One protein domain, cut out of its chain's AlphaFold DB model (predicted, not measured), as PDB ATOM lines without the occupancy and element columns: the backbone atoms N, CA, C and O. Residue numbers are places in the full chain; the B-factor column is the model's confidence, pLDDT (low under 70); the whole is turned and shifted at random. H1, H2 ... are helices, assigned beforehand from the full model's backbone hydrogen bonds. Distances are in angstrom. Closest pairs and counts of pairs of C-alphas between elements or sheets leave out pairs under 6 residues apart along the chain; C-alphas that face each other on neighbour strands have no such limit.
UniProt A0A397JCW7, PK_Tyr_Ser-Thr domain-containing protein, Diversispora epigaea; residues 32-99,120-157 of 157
ATOM      1  N   HIS A  32     348.507 412.356 311.682       90.31
ATOM      2  CA  HIS A  32     349.056 411.772 310.454       90.31
ATOM      3  C   HIS A  32     347.968 411.335 309.459       90.31
ATOM      4  O   HIS A  32     348.284 410.842 308.382       90.31
ATOM      5  N   THR A  33     346.685 411.481 309.804       93.56
ATOM      6  CA  THR A  33     345.586 411.220 308.868       93.56
ATOM      7  C   THR A  33     345.663 412.232 307.719       93.56
ATOM      8  O   THR A  33     345.795 413.428 308.002       93.56
ATOM      9  N   PRO A  34     345.545 411.807 306.444       95.00
ATOM     10  CA  PRO A  34     345.488 412.732 305.317       95.00
ATOM     11  C   PRO A  34     344.465 413.847 305.563       95.00
ATOM     12  O   PRO A  34     343.310 413.575 305.896       95.00
ATOM     13  N   LYS A  35     344.878 415.108 305.402       95.50
ATOM     14  CA  LYS A  35     344.043 416.295 305.639       95.50
ATOM     15  C   LYS A  35     342.733 416.267 304.850       95.50
ATOM     16  O   LYS A  35     341.708 416.683 305.387       95.50
ATOM     17  N   LEU A  36     342.741 415.735 303.623       95.31
ATOM     18  CA  LEU A  36     341.532 415.536 302.810       95.31
ATOM     19  C   LEU A  36     340.512 414.642 303.534       95.31
ATOM     20  O   LEU A  36     339.328 414.969 303.620       95.31
ATOM     21  N   ILE A  37     340.985 413.552 304.140       95.62
ATOM     22  CA  ILE A  37     340.157 412.632 304.925       95.62
ATOM     23  C   ILE A  37     339.727 413.278 306.247       95.62
ATOM     24  O   ILE A  37     338.560 413.173 306.625       95.62
ATOM     25  N   THR A  38     340.618 414.006 306.924       95.88
ATOM     26  CA  THR A  38     340.295 414.764 308.146       95.88
ATOM     27  C   THR A  38     339.160 415.759 307.898       95.88
ATOM     28  O   THR A  38     338.162 415.745 308.619       95.88
ATOM     29  N   ARG A  39     339.242 416.557 306.825       96.31
ATOM     30  CA  ARG A  39     338.188 417.499 306.420       96.31
ATOM     31  C   ARG A  39     336.867 416.793 306.137       96.31
ATOM     32  O   ARG A  39     335.816 417.276 306.557       96.31
ATOM     33  N   MET A  40     336.905 415.656 305.444       96.19
ATOM     34  CA  MET A  40     335.713 414.855 305.161       96.19
ATOM     35  C   MET A  40     335.025 414.402 306.455       96.19
ATOM     36  O   MET A  40     333.820 414.607 306.619       96.19
ATOM     37  N   ILE A  41     335.791 413.845 307.401       96.06
ATOM     38  CA  ILE A  41     335.282 413.417 308.714       96.06
ATOM     39  C   ILE A  41     334.673 414.614 309.454       96.06
ATOM     40  O   ILE A  41     333.562 414.507 309.978       96.06
ATOM     41  N   MET A  42     335.353 415.765 309.433       97.12
ATOM     42  CA  MET A  42     334.875 416.976 310.095       97.12
ATOM     43  C   MET A  42     333.539 417.477 309.544       97.12
ATOM     44  O   MET A  42     332.616 417.759 310.310       97.12
ATOM     45  N   ARG A  43     333.382 417.511 308.219       97.25
ATOM     46  CA  ARG A  43     332.120 417.901 307.570       97.25
ATOM     47  C   ARG A  43     330.976 416.939 307.908       97.25
ATOM     48  O   ARG A  43     329.843 417.374 308.083       97.25
ATOM     49  N   CYS A  44     331.248 415.639 308.052       97.25
ATOM     50  CA  CYS A  44     330.221 414.638 308.373       97.25
ATOM     51  C   CYS A  44     329.554 414.853 309.740       97.25
ATOM     52  O   CYS A  44     328.379 414.519 309.913       97.25
ATOM     53  N   TRP A  45     330.286 415.386 310.720       96.12
ATOM     54  CA  TRP A  45     329.811 415.512 312.101       96.12
ATOM     55  C   TRP A  45     329.565 416.955 312.561       96.12
ATOM     56  O   TRP A  45     329.434 417.193 313.770       96.12
ATOM     57  N   ASP A  46     329.486 417.901 311.618       97.62
ATOM     58  CA  ASP A  46     329.103 419.291 311.888       97.62
ATOM     59  C   ASP A  46     327.746 419.320 312.615       97.62
ATOM     60  O   ASP A  46     326.796 418.601 312.271       97.62
ATOM     61  N   ALA A  47     327.638 420.111 313.677       97.38
ATOM     62  CA  ALA A  47     326.400 420.289 314.424       97.38
ATOM     63  C   ALA A  47     325.277 420.887 313.558       97.38
ATOM     64  O   ALA A  47     324.101 420.590 313.784       97.38
ATOM     65  N   ARG A  48     325.622 421.680 312.540       96.50
ATOM     66  CA  ARG A  48     324.690 422.246 311.564       96.50
ATOM     67  C   ARG A  48     324.400 421.203 310.490       96.50
ATOM     68  O   ARG A  48     325.221 420.930 309.622       96.50
ATOM     69  N   VAL A  49     323.188 420.653 310.510       96.19
ATOM     70  CA  VAL A  49     322.760 419.614 309.553       96.19
ATOM     71  C   VAL A  49     322.925 420.062 308.098       96.19
ATOM     72  O   VAL A  49     323.322 419.261 307.263       96.19
ATOM     73  N   THR A  50     322.683 421.341 307.804       96.88
ATOM     74  CA  THR A  50     322.807 421.910 306.454       96.88
ATOM     75  C   THR A  50     324.240 421.983 305.924       96.88
ATOM     76  O   THR A  50     324.413 422.178 304.729       96.88
ATOM     77  N   HIS A  51     325.253 421.848 306.785       96.31
ATOM     78  CA  HIS A  51     326.668 421.870 306.394       96.31
ATOM     79  C   HIS A  51     327.234 420.458 306.184       96.31
ATOM     80  O   HIS A  51     328.357 420.302 305.702       96.31
ATOM     81  N   ARG A  52     326.467 419.416 306.540       97.94
ATOM     82  CA  ARG A  52     326.892 418.032 306.342       97.94
ATOM     83  C   ARG A  52     326.800 417.659 304.865       97.94
ATOM     84  O   ARG A  52     325.804 417.993 304.224       97.94
ATOM     85  N   PRO A  53     327.789 416.924 304.340       97.88
ATOM     86  CA  PRO A  53     327.742 416.444 302.977       97.88
ATOM     87  C   PRO A  53     326.654 415.380 302.846       97.88
ATOM     88  O   PRO A  53     326.388 414.586 303.754       97.88
ATOM     89  N   THR A  54     326.041 415.343 301.678       98.25
ATOM     90  CA  THR A  54     325.199 414.234 301.255       98.25
ATOM     91  C   THR A  54     326.057 412.997 300.991       98.25
ATOM     92  O   THR A  54     327.237 413.089 300.650       98.25
ATOM     93  N   PHE A  55     325.452 411.809 301.056       97.81
ATOM     94  CA  PHE A  55     326.145 410.575 300.668       97.81
ATOM     95  C   PHE A  55     326.663 410.607 299.228       97.81
ATOM     96  O   PHE A  55     327.694 410.010 298.939       97.81
ATOM     97  N   ARG A  56     325.971 411.317 298.329       98.44
ATOM     98  CA  ARG A  56     326.386 411.461 296.932       98.44
ATOM     99  C   ARG A  56     327.673 412.278 296.806       98.44
ATOM    100  O   ARG A  56     328.554 411.887 296.053       98.44
ATOM    101  N   GLU A  57     327.788 413.380 297.543       98.00
ATOM    102  CA  GLU A  57     329.019 414.183 297.580       98.00
ATOM    103  C   GLU A  57     330.178 413.389 298.187       98.00
ATOM    104  O   GLU A  57     331.250 413.348 297.592       98.00
ATOM    105  N   LEU A  58     329.938 412.698 299.310       97.75
ATOM    106  CA  LEU A  58     330.933 411.818 299.935       97.75
ATOM    107  C   LEU A  58     331.415 410.726 298.977       97.75
ATOM    108  O   LEU A  58     332.612 410.466 298.909       97.75
ATOM    109  N   TYR A  59     330.489 410.097 298.246       98.00
ATOM    110  CA  TYR A  59     330.807 409.057 297.273       98.00
ATOM    111  C   TYR A  59     331.759 409.584 296.204       98.00
ATOM    112  O   TYR A  59     332.839 409.033 296.058       98.00
ATOM    113  N   TYR A  60     331.410 410.671 295.509       98.00
ATOM    114  CA  TYR A  60     332.260 411.192 294.434       98.00
ATOM    115  C   TYR A  60     333.623 411.671 294.932       98.00
ATOM    116  O   TYR A  60     334.623 411.500 294.239       98.00
ATOM    117  N   GLU A  61     333.673 412.273 296.120       96.38
ATOM    118  CA  GLU A  61     334.928 412.739 296.704       96.38
ATOM    119  C   GLU A  61     335.853 411.555 297.048       96.38
ATOM    120  O   GLU A  61     337.023 411.562 296.673       96.38
ATOM    121  N   LEU A  62     335.323 410.505 297.687       96.44
ATOM    122  CA  LEU A  62     336.080 409.290 298.017       96.44
ATOM    123  C   LEU A  62     336.450 408.453 296.785       96.44
ATOM    124  O   LEU A  62     337.543 407.893 296.748       96.44
ATOM    125  N   ASP A  63     335.558 408.365 295.800       97.81
ATOM    126  CA  ASP A  63     335.773 407.633 294.548       97.81
ATOM    127  C   ASP A  63     336.942 408.250 293.778       97.81
ATOM    128  O   ASP A  63     337.911 407.559 293.479       97.81
ATOM    129  N   LYS A  64     336.949 409.581 293.630       96.75
ATOM    130  CA  LYS A  64     338.074 410.313 293.036       96.75
ATOM    131  C   LYS A  64     339.389 410.052 293.776       96.75
ATOM    132  O   LYS A  64     340.409 409.793 293.147       96.75
ATOM    133  N   TYR A  65     339.382 410.104 295.109       96.56
ATOM    134  CA  TYR A  65     340.581 409.813 295.905       96.56
ATOM    135  C   TYR A  65     341.083 408.385 295.688       96.56
ATOM    136  O   TYR A  65     342.292 408.156 295.610       96.56
ATOM    137  N   SER A  66     340.158 407.432 295.583       96.69
ATOM    138  CA  SER A  66     340.480 406.043 295.292       96.69
ATOM    139  C   SER A  66     341.051 405.880 293.885       96.69
ATOM    140  O   SER A  66     342.020 405.144 293.729       96.69
ATOM    141  N   GLU A  67     340.474 406.526 292.874       97.69
ATOM    142  CA  GLU A  67     340.974 406.511 291.494       97.69
ATOM    143  C   GLU A  67     342.385 407.103 291.414       97.69
ATOM    144  O   GLU A  67     343.301 406.423 290.952       97.69
ATOM    145  N   ASP A  68     342.592 408.305 291.964       97.31
ATOM    146  CA  ASP A  68     343.888 408.992 291.964       97.31
ATOM    147  C   ASP A  68     344.991 408.119 292.587       97.31
ATOM    148  O   ASP A  68     346.079 407.971 292.019       97.31
ATOM    149  N   TYR A  69     344.707 407.494 293.735       96.44
ATOM    150  CA  TYR A  69     345.664 406.623 294.418       96.44
ATOM    151  C   TYR A  69     345.865 405.277 293.701       96.44
ATOM    152  O   TYR A  69     346.995 404.793 293.618       96.44
ATOM    153  N   ASN A  70     344.814 404.682 293.129       97.12
ATOM    154  CA  ASN A  70     344.922 403.438 292.363       97.12
ATOM    155  C   ASN A  70     345.752 403.620 291.083       97.12
ATOM    156  O   ASN A  70     346.609 402.785 290.787       97.12
ATOM    157  N   ASP A  71     345.537 404.710 290.351       97.44
ATOM    158  CA  ASP A  71     346.315 405.066 289.161       97.44
ATOM    159  C   ASP A  71     347.785 405.319 289.511       97.44
ATOM    160  O   ASP A  71     348.694 404.906 288.781       97.44
ATOM    161  N   TYR A  72     348.039 405.935 290.668       96.94
ATOM    162  CA  TYR A  72     349.387 406.062 291.206       96.94
ATOM    163  C   TYR A  72     350.033 404.701 291.486       96.94
ATOM    164  O   TYR A  72     351.147 404.454 291.019       96.94
ATOM    165  N   LEU A  73     349.355 403.804 292.203       96.19
ATOM    166  CA  LEU A  73     349.912 402.495 292.555       96.19
ATOM    167  C   LEU A  73     350.166 401.606 291.331       96.19
ATOM    168  O   LEU A  73     351.169 400.895 291.287       96.19
ATOM    169  N   ARG A  74     349.261 401.622 290.349       96.75
ATOM    170  CA  ARG A  74     349.317 400.727 289.183       96.75
ATOM    171  C   ARG A  74     350.215 401.252 288.072       96.75
ATOM    172  O   ARG A  74     350.910 400.469 287.433       96.75
ATOM    173  N   GLU A  75     350.170 402.557 287.821       96.12
ATOM    174  CA  GLU A  75     350.754 403.168 286.622       96.12
ATOM    175  C   GLU A  75     351.760 404.278 286.950       96.12
ATOM    176  O   GLU A  75     352.410 404.814 286.053       96.12
ATOM    177  N   GLY A  76     351.910 404.648 288.225       94.38
ATOM    178  CA  GLY A  76     352.754 405.768 288.634       94.38
ATOM    179  C   GLY A  76     352.234 407.128 288.160       94.38
ATOM    180  O   GLY A  76     353.023 408.077 288.104       94.38
ATOM    181  N   LYS A  77     350.947 407.222 287.799       94.69
ATOM    182  CA  LYS A  77     350.246 408.468 287.452       94.69
ATOM    183  C   LYS A  77     349.842 409.239 288.714       94.69
ATOM    184  O   LYS A  77     350.092 408.772 289.818       94.69
ATOM    185  N   ASN A  78     349.282 410.441 288.561       93.94
ATOM    186  CA  ASN A  78     348.686 411.235 289.650       93.94
ATOM    187  C   ASN A  78     349.586 411.421 290.892       93.94
ATOM    188  O   ASN A  78     349.094 411.621 292.001       93.94
ATOM    189  N   LYS A  79     350.916 411.378 290.715       94.31
ATOM    190  CA  LYS A  79     351.911 411.542 291.792       94.31
ATOM    191  C   LYS A  79     351.775 412.880 292.513       94.31
ATOM    192  O   LYS A  79     352.110 412.967 293.691       94.31
ATOM    193  N   ASP A  80     351.294 413.863 291.770       94.38
ATOM    194  CA  ASP A  80     351.152 415.261 292.140       94.38
ATOM    195  C   ASP A  80     349.764 415.528 292.749       94.38
ATOM    196  O   ASP A  80     349.496 416.627 293.218       94.38
ATOM    197  N   SER A  81     348.863 414.532 292.744       95.00
ATOM    198  CA  SER A  81     347.555 414.669 293.380       95.00
ATOM    199  C   SER A  81     347.713 414.799 294.893       95.00
ATOM    200  O   SER A  81     348.489 414.082 295.534       95.00
ATOM    201  N   GLU A  82     346.933 415.701 295.482       94.38
ATOM    202  CA  GLU A  82     347.036 416.025 296.904       94.38
ATOM    203  C   GLU A  82     346.816 414.790 297.794       94.38
ATOM    204  O   GLU A  82     347.509 414.605 298.794       94.38
ATOM    205  N   ILE A  83     345.908 413.884 297.407       95.19
ATOM    206  CA  ILE A  83     345.663 412.647 298.154       95.19
ATOM    207  C   ILE A  83     346.878 411.713 298.143       95.19
ATOM    208  O   ILE A  83     347.262 411.209 299.199       95.19
ATOM    209  N   VAL A  84     347.529 411.525 296.990       96.38
ATOM    210  CA  VAL A  84     348.728 410.684 296.875       96.38
ATOM    211  C   VAL A  84     349.870 411.277 297.697       96.38
ATOM    212  O   VAL A  84     350.550 410.549 298.421       96.38
ATOM    213  N   ILE A  85     350.061 412.598 297.638       95.88
ATOM    214  CA  ILE A  85     351.082 413.303 298.422       95.88
ATOM    215  C   ILE A  85     350.834 413.121 299.925       95.88
ATOM    216  O   ILE A  85     351.763 412.812 300.673       95.88
ATOM    217  N   GLN A  86     349.595 413.310 300.387       95.56
ATOM    218  CA  GLN A  86     349.258 413.185 301.806       95.56
ATOM    219  C   GLN A  86     349.378 411.745 302.318       95.56
ATOM    220  O   GLN A  86     349.871 411.551 303.429       95.56
ATOM    221  N   ILE A  87     348.976 410.742 301.527       94.56
ATOM    222  CA  ILE A  87     349.123 409.327 301.899       94.56
ATOM    223  C   ILE A  87     350.603 408.958 302.031       94.56
ATOM    224  O   ILE A  87     350.987 408.400 303.055       94.56
ATOM    225  N   LYS A  88     351.455 409.350 301.077       94.31
ATOM    226  CA  LYS A  88     352.907 409.110 301.168       94.31
ATOM    227  C   LYS A  88     353.523 409.705 302.426       94.31
ATOM    228  O   LYS A  88     354.266 409.031 303.126       94.31
ATOM    229  N   LYS A  89     353.173 410.954 302.753       93.81
ATOM    230  CA  LYS A  89     353.638 411.605 303.988       93.81
ATOM    231  C   LYS A  89     353.212 410.826 305.238       93.81
ATOM    232  O   LYS A  89     353.981 410.741 306.193       93.81
ATOM    233  N   ALA A  90     352.006 410.257 305.244       92.00
ATOM    234  CA  ALA A  90     351.527 409.421 306.342       92.00
ATOM    235  C   ALA A  90     352.283 408.079 306.430       92.00
ATOM    236  O   ALA A  90     352.654 407.657 307.527       92.00
ATOM    237  N   GLU A  91     352.560 407.437 305.291       91.75
ATOM    238  CA  GLU A  91     353.357 406.203 305.202       91.75
ATOM    239  C   GLU A  91     354.802 406.425 305.682       91.75
ATOM    240  O   GLU A  91     355.301 405.670 306.516       91.75
ATOM    241  N   GLU A  92     355.451 407.505 305.234       92.44
ATOM    242  CA  GLU A  92     356.793 407.910 305.676       92.44
ATOM    243  C   GLU A  92     356.838 408.167 307.187       92.44
ATOM    244  O   GLU A  92     357.769 407.743 307.873       92.44
ATOM    245  N   PHE A  93     355.812 408.830 307.731       89.19
ATOM    246  CA  PHE A  93     355.694 409.044 309.169       89.19
ATOM    247  C   PHE A  93     355.623 407.718 309.942       89.19
ATOM    248  O   PHE A  93     356.316 407.562 310.949       89.19
ATOM    249  N   SER A  94     354.829 406.755 309.460       86.75
ATOM    250  CA  SER A  94     354.713 405.428 310.076       86.75
ATOM    251  C   SER A  94     356.046 404.675 310.053       86.75
ATOM    252  O   SER A  94     356.496 404.189 311.090       86.75
ATOM    253  N   ALA A  95     356.728 404.649 308.904       88.94
ATOM    254  CA  ALA A  95     358.025 403.988 308.755       88.94
ATOM    255  C   ALA A  95     359.101 404.585 309.686       88.94
ATOM    256  O   ALA A  95     359.913 403.861 310.266       88.94
ATOM    257  N   ASN A  96     359.079 405.906 309.887       84.69
ATOM    258  CA  ASN A  96     359.995 406.595 310.796       84.69
ATOM    259  C   ASN A  96     359.711 406.314 312.282       84.69
ATOM    260  O   ASN A  96     360.619 406.410 313.106       84.69
ATOM    261  N   GLN A  97     358.480 405.974 312.674       78.88
ATOM    262  CA  GLN A  97     358.214 405.541 314.051       78.88
ATOM    263  C   GLN A  97     358.742 404.130 314.323       78.88
ATOM    264  O   GLN A  97     359.277 403.875 315.402       78.88
ATOM    265  N   GLU A  98     358.626 403.225 313.355       71.19
ATOM    266  CA  GLU A  98     359.110 401.845 313.484       71.19
ATOM    267  C   GLU A  98     360.637 401.780 313.603       71.19
ATOM    268  O   GLU A  98     361.161 401.048 314.443       71.19
ATOM    269  N   SER A  99     361.360 402.601 312.837       65.06
ATOM    270  CA  SER A  99     362.826 402.667 312.894       65.06
ATOM    271  C   SER A  99     363.358 403.234 314.216       65.06
ATOM    272  O   SER A  99     364.388 402.775 314.708       65.06
ATOM    273  N   PRO A 120     333.616 399.039 331.127       95.31
ATOM    274  CA  PRO A 120     332.548 398.032 331.246       95.31
ATOM    275  C   PRO A 120     331.146 398.520 330.841       95.31
ATOM    276  O   PRO A 120     330.259 397.722 330.561       95.31
ATOM    277  N   GLN A 121     330.941 399.839 330.830       95.50
ATOM    278  CA  GLN A 121     329.696 400.499 330.416       95.50
ATOM    279  C   GLN A 121     329.782 401.138 329.016       95.50
ATOM    280  O   GLN A 121     328.882 401.883 328.623       95.50
ATOM    281  N   ALA A 122     330.858 400.889 328.265       94.94
ATOM    282  CA  ALA A 122     330.916 401.208 326.845       94.94
ATOM    283  C   ALA A 122     330.100 400.158 326.075       94.94
ATOM    284  O   ALA A 122     330.330 398.955 326.185       94.94
ATOM    285  N   ILE A 123     329.101 400.613 325.319       94.06
ATOM    286  CA  ILE A 123     328.161 399.750 324.592       94.06
ATOM    287  C   ILE A 123     328.233 400.073 323.101       94.06
ATOM    288  O   ILE A 123     327.877 401.179 322.692       94.06
ATOM    289  N   TYR A 124     328.651 399.087 322.307       92.56
ATOM    290  CA  TYR A 124     328.791 399.177 320.845       92.56
ATOM    291  C   TYR A 124     327.705 398.426 320.071       92.56
ATOM    292  O   TYR A 124     327.700 398.421 318.844       92.56
ATOM    293  N   THR A 125     326.775 397.799 320.784       94.00
ATOM    294  CA  THR A 125     325.574 397.199 320.210       94.00
ATOM    295  C   THR A 125     324.430 398.209 320.193       94.00
ATOM    296  O   THR A 125     324.388 399.159 320.981       94.00
ATOM    297  N   SER A 126     323.485 398.027 319.270       93.62
ATOM    298  CA  SER A 126     322.312 398.893 319.165       93.62
ATOM    299  C   SER A 126     321.483 398.879 320.451       93.62
ATOM    300  O   SER A 126     321.188 397.823 321.005       93.62
ATOM    301  N   ARG A 127     321.062 400.064 320.901       93.19
ATOM    302  CA  ARG A 127     320.138 400.248 322.026       93.19
ATOM    303  C   ARG A 127     319.403 401.578 321.910       93.19
ATOM    304  O   ARG A 127     319.876 402.501 321.249       93.19
ATOM    305  N   LEU A 128     318.274 401.692 322.600       91.75
ATOM    306  CA  LEU A 128     317.531 402.945 322.679       91.75
ATOM    307  C   LEU A 128     318.259 403.952 323.585       91.75
ATOM    308  O   LEU A 128     318.545 403.658 324.745       91.75
ATOM    309  N   LEU A 129     318.517 405.158 323.072       89.06
ATOM    310  CA  LEU A 129     319.039 406.282 323.857       89.06
ATOM    311  C   LEU A 129     317.877 407.158 324.334       89.06
ATOM    312  O   LEU A 129     317.467 408.092 323.649       89.06
ATOM    313  N   ASN A 130     317.334 406.849 325.511       89.19
ATOM    314  CA  ASN A 130     316.243 407.625 326.106       89.19
ATOM    315  C   ASN A 130     316.776 408.680 327.091       89.19
ATOM    316  O   ASN A 130     316.607 408.569 328.307       89.19
ATOM    317  N   TYR A 131     317.462 409.698 326.568       90.25
ATOM    318  CA  TYR A 131     317.951 410.824 327.364       90.25
ATOM    319  C   TYR A 131     317.045 412.040 327.173       90.25
ATOM    320  O   TYR A 131     317.131 412.756 326.177       90.25
ATOM    321  N   ALA A 132     316.174 412.304 328.146       88.56
ATOM    322  CA  ALA A 132     315.358 413.512 328.129       88.56
ATOM    323  C   ALA A 132     316.225 414.774 328.328       88.56
ATOM    324  O   ALA A 132     317.134 414.788 329.168       88.56
ATOM    325  N   LYS A 133     315.864 415.853 327.616       88.88
ATOM    326  CA  LYS A 133     316.419 417.215 327.767       88.88
ATOM    327  C   LYS A 133     317.919 417.342 327.435       88.88
ATOM    328  O   LYS A 133     318.658 417.982 328.179       88.88
ATOM    329  N   LEU A 134     318.377 416.737 326.337       94.81
ATOM    330  CA  LEU A 134     319.727 417.002 325.821       94.81
ATOM    331  C   LEU A 134     319.845 418.450 325.299       94.81
ATOM    332  O   LEU A 134     318.866 418.983 324.767       94.81
ATOM    333  N   PRO A 135     321.018 419.097 325.437       96.12
ATOM    334  CA  PRO A 135     321.239 420.421 324.871       96.12
ATOM    335  C   PRO A 135     321.247 420.371 323.338       96.12
ATOM    336  O   PRO A 135     321.477 419.322 322.730       96.12
ATOM    337  N   LYS A 136     321.012 421.522 322.699       95.56
ATOM    338  CA  LYS A 136     321.154 421.637 321.243       95.56
ATOM    339  C   LYS A 136     322.609 421.340 320.851       95.56
ATOM    340  O   LYS A 136     323.500 421.929 321.466       95.56
ATOM    341  N   PRO A 137     322.853 420.471 319.852       96.44
ATOM    342  CA  PRO A 137     324.198 420.214 319.369       96.44
ATOM    343  C   PRO A 137     324.899 421.499 318.927       96.44
ATOM    344  O   PRO A 137     324.308 422.312 318.216       96.44
ATOM    345  N   LYS A 138     326.162 421.654 319.315       97.56
ATOM    346  CA  LYS A 138     327.065 422.703 318.838       97.56
ATOM    347  C   LYS A 138     328.419 422.107 318.465       97.56
ATOM    348  O   LYS A 138     328.762 421.016 318.922       97.56
ATOM    349  N   ASN A 139     329.152 422.819 317.620       97.81
ATOM    350  CA  ASN A 139     330.552 422.521 317.356       97.81
ATOM    351  C   ASN A 139     331.406 422.974 318.553       97.81
ATOM    352  O   ASN A 139     330.970 423.803 319.360       97.81
ATOM    353  N   GLU A 140     332.596 422.398 318.691       96.12
ATOM    354  CA  GLU A 140     333.605 422.929 319.608       96.12
ATOM    355  C   GLU A 140     334.124 424.294 319.129       96.12
ATOM    356  O   GLU A 140     333.938 424.666 317.973       96.12
ATOM    357  N   GLU A 141     334.750 425.051 320.029       95.19
ATOM    358  CA  GLU A 141     335.122 426.455 319.798       95.19
ATOM    359  C   GLU A 141     336.033 426.652 318.577       95.19
ATOM    360  O   GLU A 141     335.817 427.574 317.795       95.19
ATOM    361  N   ASN A 142     336.992 425.746 318.363       94.75
ATOM    362  CA  ASN A 142     337.971 425.846 317.278       94.75
ATOM    363  C   ASN A 142     337.527 425.186 315.966       94.75
ATOM    364  O   ASN A 142     338.248 425.275 314.976       94.75
ATOM    365  N   PHE A 143     336.353 424.551 315.927       96.25
ATOM    366  CA  PHE A 143     335.938 423.709 314.802       96.25
ATOM    367  C   PHE A 143     335.950 424.441 313.454       96.25
ATOM    368  O   PHE A 143     336.460 423.908 312.471       96.25
ATOM    369  N   GLU A 144     335.389 425.654 313.398       95.62
ATOM    370  CA  GLU A 144     335.316 426.421 312.145       95.62
ATOM    371  C   GLU A 144     336.714 426.812 311.663       95.62
ATOM    372  O   GLU A 144     337.021 426.655 310.486       95.62
ATOM    373  N   LYS A 145     337.575 427.245 312.591       96.06
ATOM    374  CA  LYS A 145     338.954 427.632 312.297       96.06
ATOM    375  C   LYS A 145     339.762 426.446 311.771       96.06
ATOM    376  O   LYS A 145     340.431 426.564 310.753       96.06
ATOM    377  N   GLU A 146     339.668 425.294 312.429       95.31
ATOM    378  CA  GLU A 146     340.346 424.071 311.985       95.31
ATOM    379  C   GLU A 146     339.856 423.621 310.601       95.31
ATOM    380  O   GLU A 146     340.648 423.208 309.752       95.31
ATOM    381  N   LEU A 147     338.550 423.728 310.337       95.38
ATOM    382  CA  LEU A 147     337.972 423.372 309.043       95.38
ATOM    383  C   LEU A 147     338.388 424.343 307.921       95.38
ATOM    384  O   LEU A 147     338.595 423.913 306.779       95.38
ATOM    385  N   GLU A 148     338.513 425.631 308.233       94.44
ATOM    386  CA  GLU A 148     339.010 426.675 307.334       94.44
ATOM    387  C   GLU A 148     340.492 426.463 307.006       94.44
ATOM    388  O   GLU A 148     340.830 426.346 305.830       94.44
ATOM    389  N   GLU A 149     341.348 426.257 308.015       94.06
ATOM    390  CA  GLU A 149     342.780 425.960 307.841       94.06
ATOM    391  C   GLU A 149     343.000 424.723 306.951       94.06
ATOM    392  O   GLU A 149     343.868 424.711 306.069       94.06
ATOM    393  N   LEU A 150     342.183 423.676 307.126       93.06
ATOM    394  CA  LEU A 150     342.198 422.516 306.234       93.06
ATOM    395  C   LEU A 150     341.839 422.922 304.802       93.06
ATOM    396  O   LEU A 150     342.548 422.531 303.876       93.06
ATOM    397  N   THR A 151     340.770 423.702 304.623       88.94
ATOM    398  CA  THR A 151     340.249 424.141 303.315       88.94
ATOM    399  C   THR A 151     341.246 425.002 302.538       88.94
ATOM    400  O   THR A 151     341.494 424.741 301.358       88.94
ATOM    401  N   GLU A 152     341.872 425.972 303.198       87.69
ATOM    402  CA  GLU A 152     342.901 426.830 302.607       87.69
ATOM    403  C   GLU A 152     344.142 426.033 302.208       87.69
ATOM    404  O   GLU A 152     344.668 426.215 301.109       87.69
ATOM    405  N   SER A 153     344.566 425.081 303.049       78.25
ATOM    406  CA  SER A 153     345.763 424.279 302.777       78.25
ATOM    407  C   SER A 153     345.673 423.430 301.505       78.25
ATOM    408  O   SER A 153     346.710 423.054 300.971       78.25
ATOM    409  N   MET A 154     344.463 423.160 301.003       75.31
ATOM    410  CA  MET A 154     344.248 422.433 299.743       75.31
ATOM    411  C   MET A 154     344.012 423.356 298.544       75.31
ATOM    412  O   MET A 154     344.008 422.881 297.417       75.31
ATOM    413  N   SER A 155     343.782 424.653 298.765       64.81
ATOM    414  CA  SER A 155     343.587 425.637 297.684       64.81
ATOM    415  C   SER A 155     344.913 426.235 297.190       64.81
ATOM    416  O   SER A 155     344.932 426.957 296.198       64.81
ATOM    417  N   LEU A 156     346.009 425.956 297.901       55.22
ATOM    418  CA  LEU A 156     347.372 426.415 297.611       55.22
ATOM    419  C   LEU A 156     348.249 425.338 296.939       55.22
ATOM    420  O   LEU A 156     349.450 425.563 296.781       55.22
ATOM    421  N   ALA A 157     347.666 424.185 296.588       44.81
ATOM    422  CA  ALA A 157     348.329 423.043 295.956       44.81
ATOM    423  C   ALA A 157     347.990 422.944 294.462       44.81
ATOM    424  O   ALA A 157     346.823 423.228 294.101       44.81
TER     425      ALA A 157
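Overview. This is residues 32 to 99 and 120 to 157 of the 157 residues of the protein "PK_Tyr_Ser-Thr domain-containing protein" of Diversispora epigaea (UniProt A0A397JCW7). H1 lies between H2 and H4 in a loose group of helices, H3 leads away steeply from H2, and an arm, residues 120 to 135, sticks out. The 106 printed residues include four named helices, H1 to H4 in chain order, and no named strand: all helix. The whole is loose, with a radius of gyration of the C-alphas of 18.0 A and spans of 55 by 35 by 27 A.

Arrangement. Start at H1, residues 35 to 44, close to but not clearly touching H2, residues 55 to 75; their closest C-alphas, Met 40 and Leu 58, are 7.7 A apart. Next, H3, residues 82 to 99, touches H2 with residues 83 to 84 alone, at a steep tilt of 66 degrees; the closest C-alphas, Tyr 69 and Val 84, are 5.6 A apart. Last, H4, residues 143 to 155, touches H1 with residues 147 to 151 alone; the closest C-alphas, Arg 39 and Leu 150, are 6.4 A apart. Every O i to N i+4 pair is within hydrogen-bond range in H1, H2 and H3, and 8 of 9 in H4.

Along the chain. Find C-alpha 35 at (344.043, 416.295, 305.639), where H1 begins; H2 is 29.3 A long, H3 26.1 A, and H4 ends at C-alpha 155 (343.587, 425.637, 297.684).

Size, cuts and confidence. Residues 100 to 119 are not printed, and C-alphas 99 and 120 are 35.7 A apart. Confidence is under 70 at residues 99 and 155 to 157.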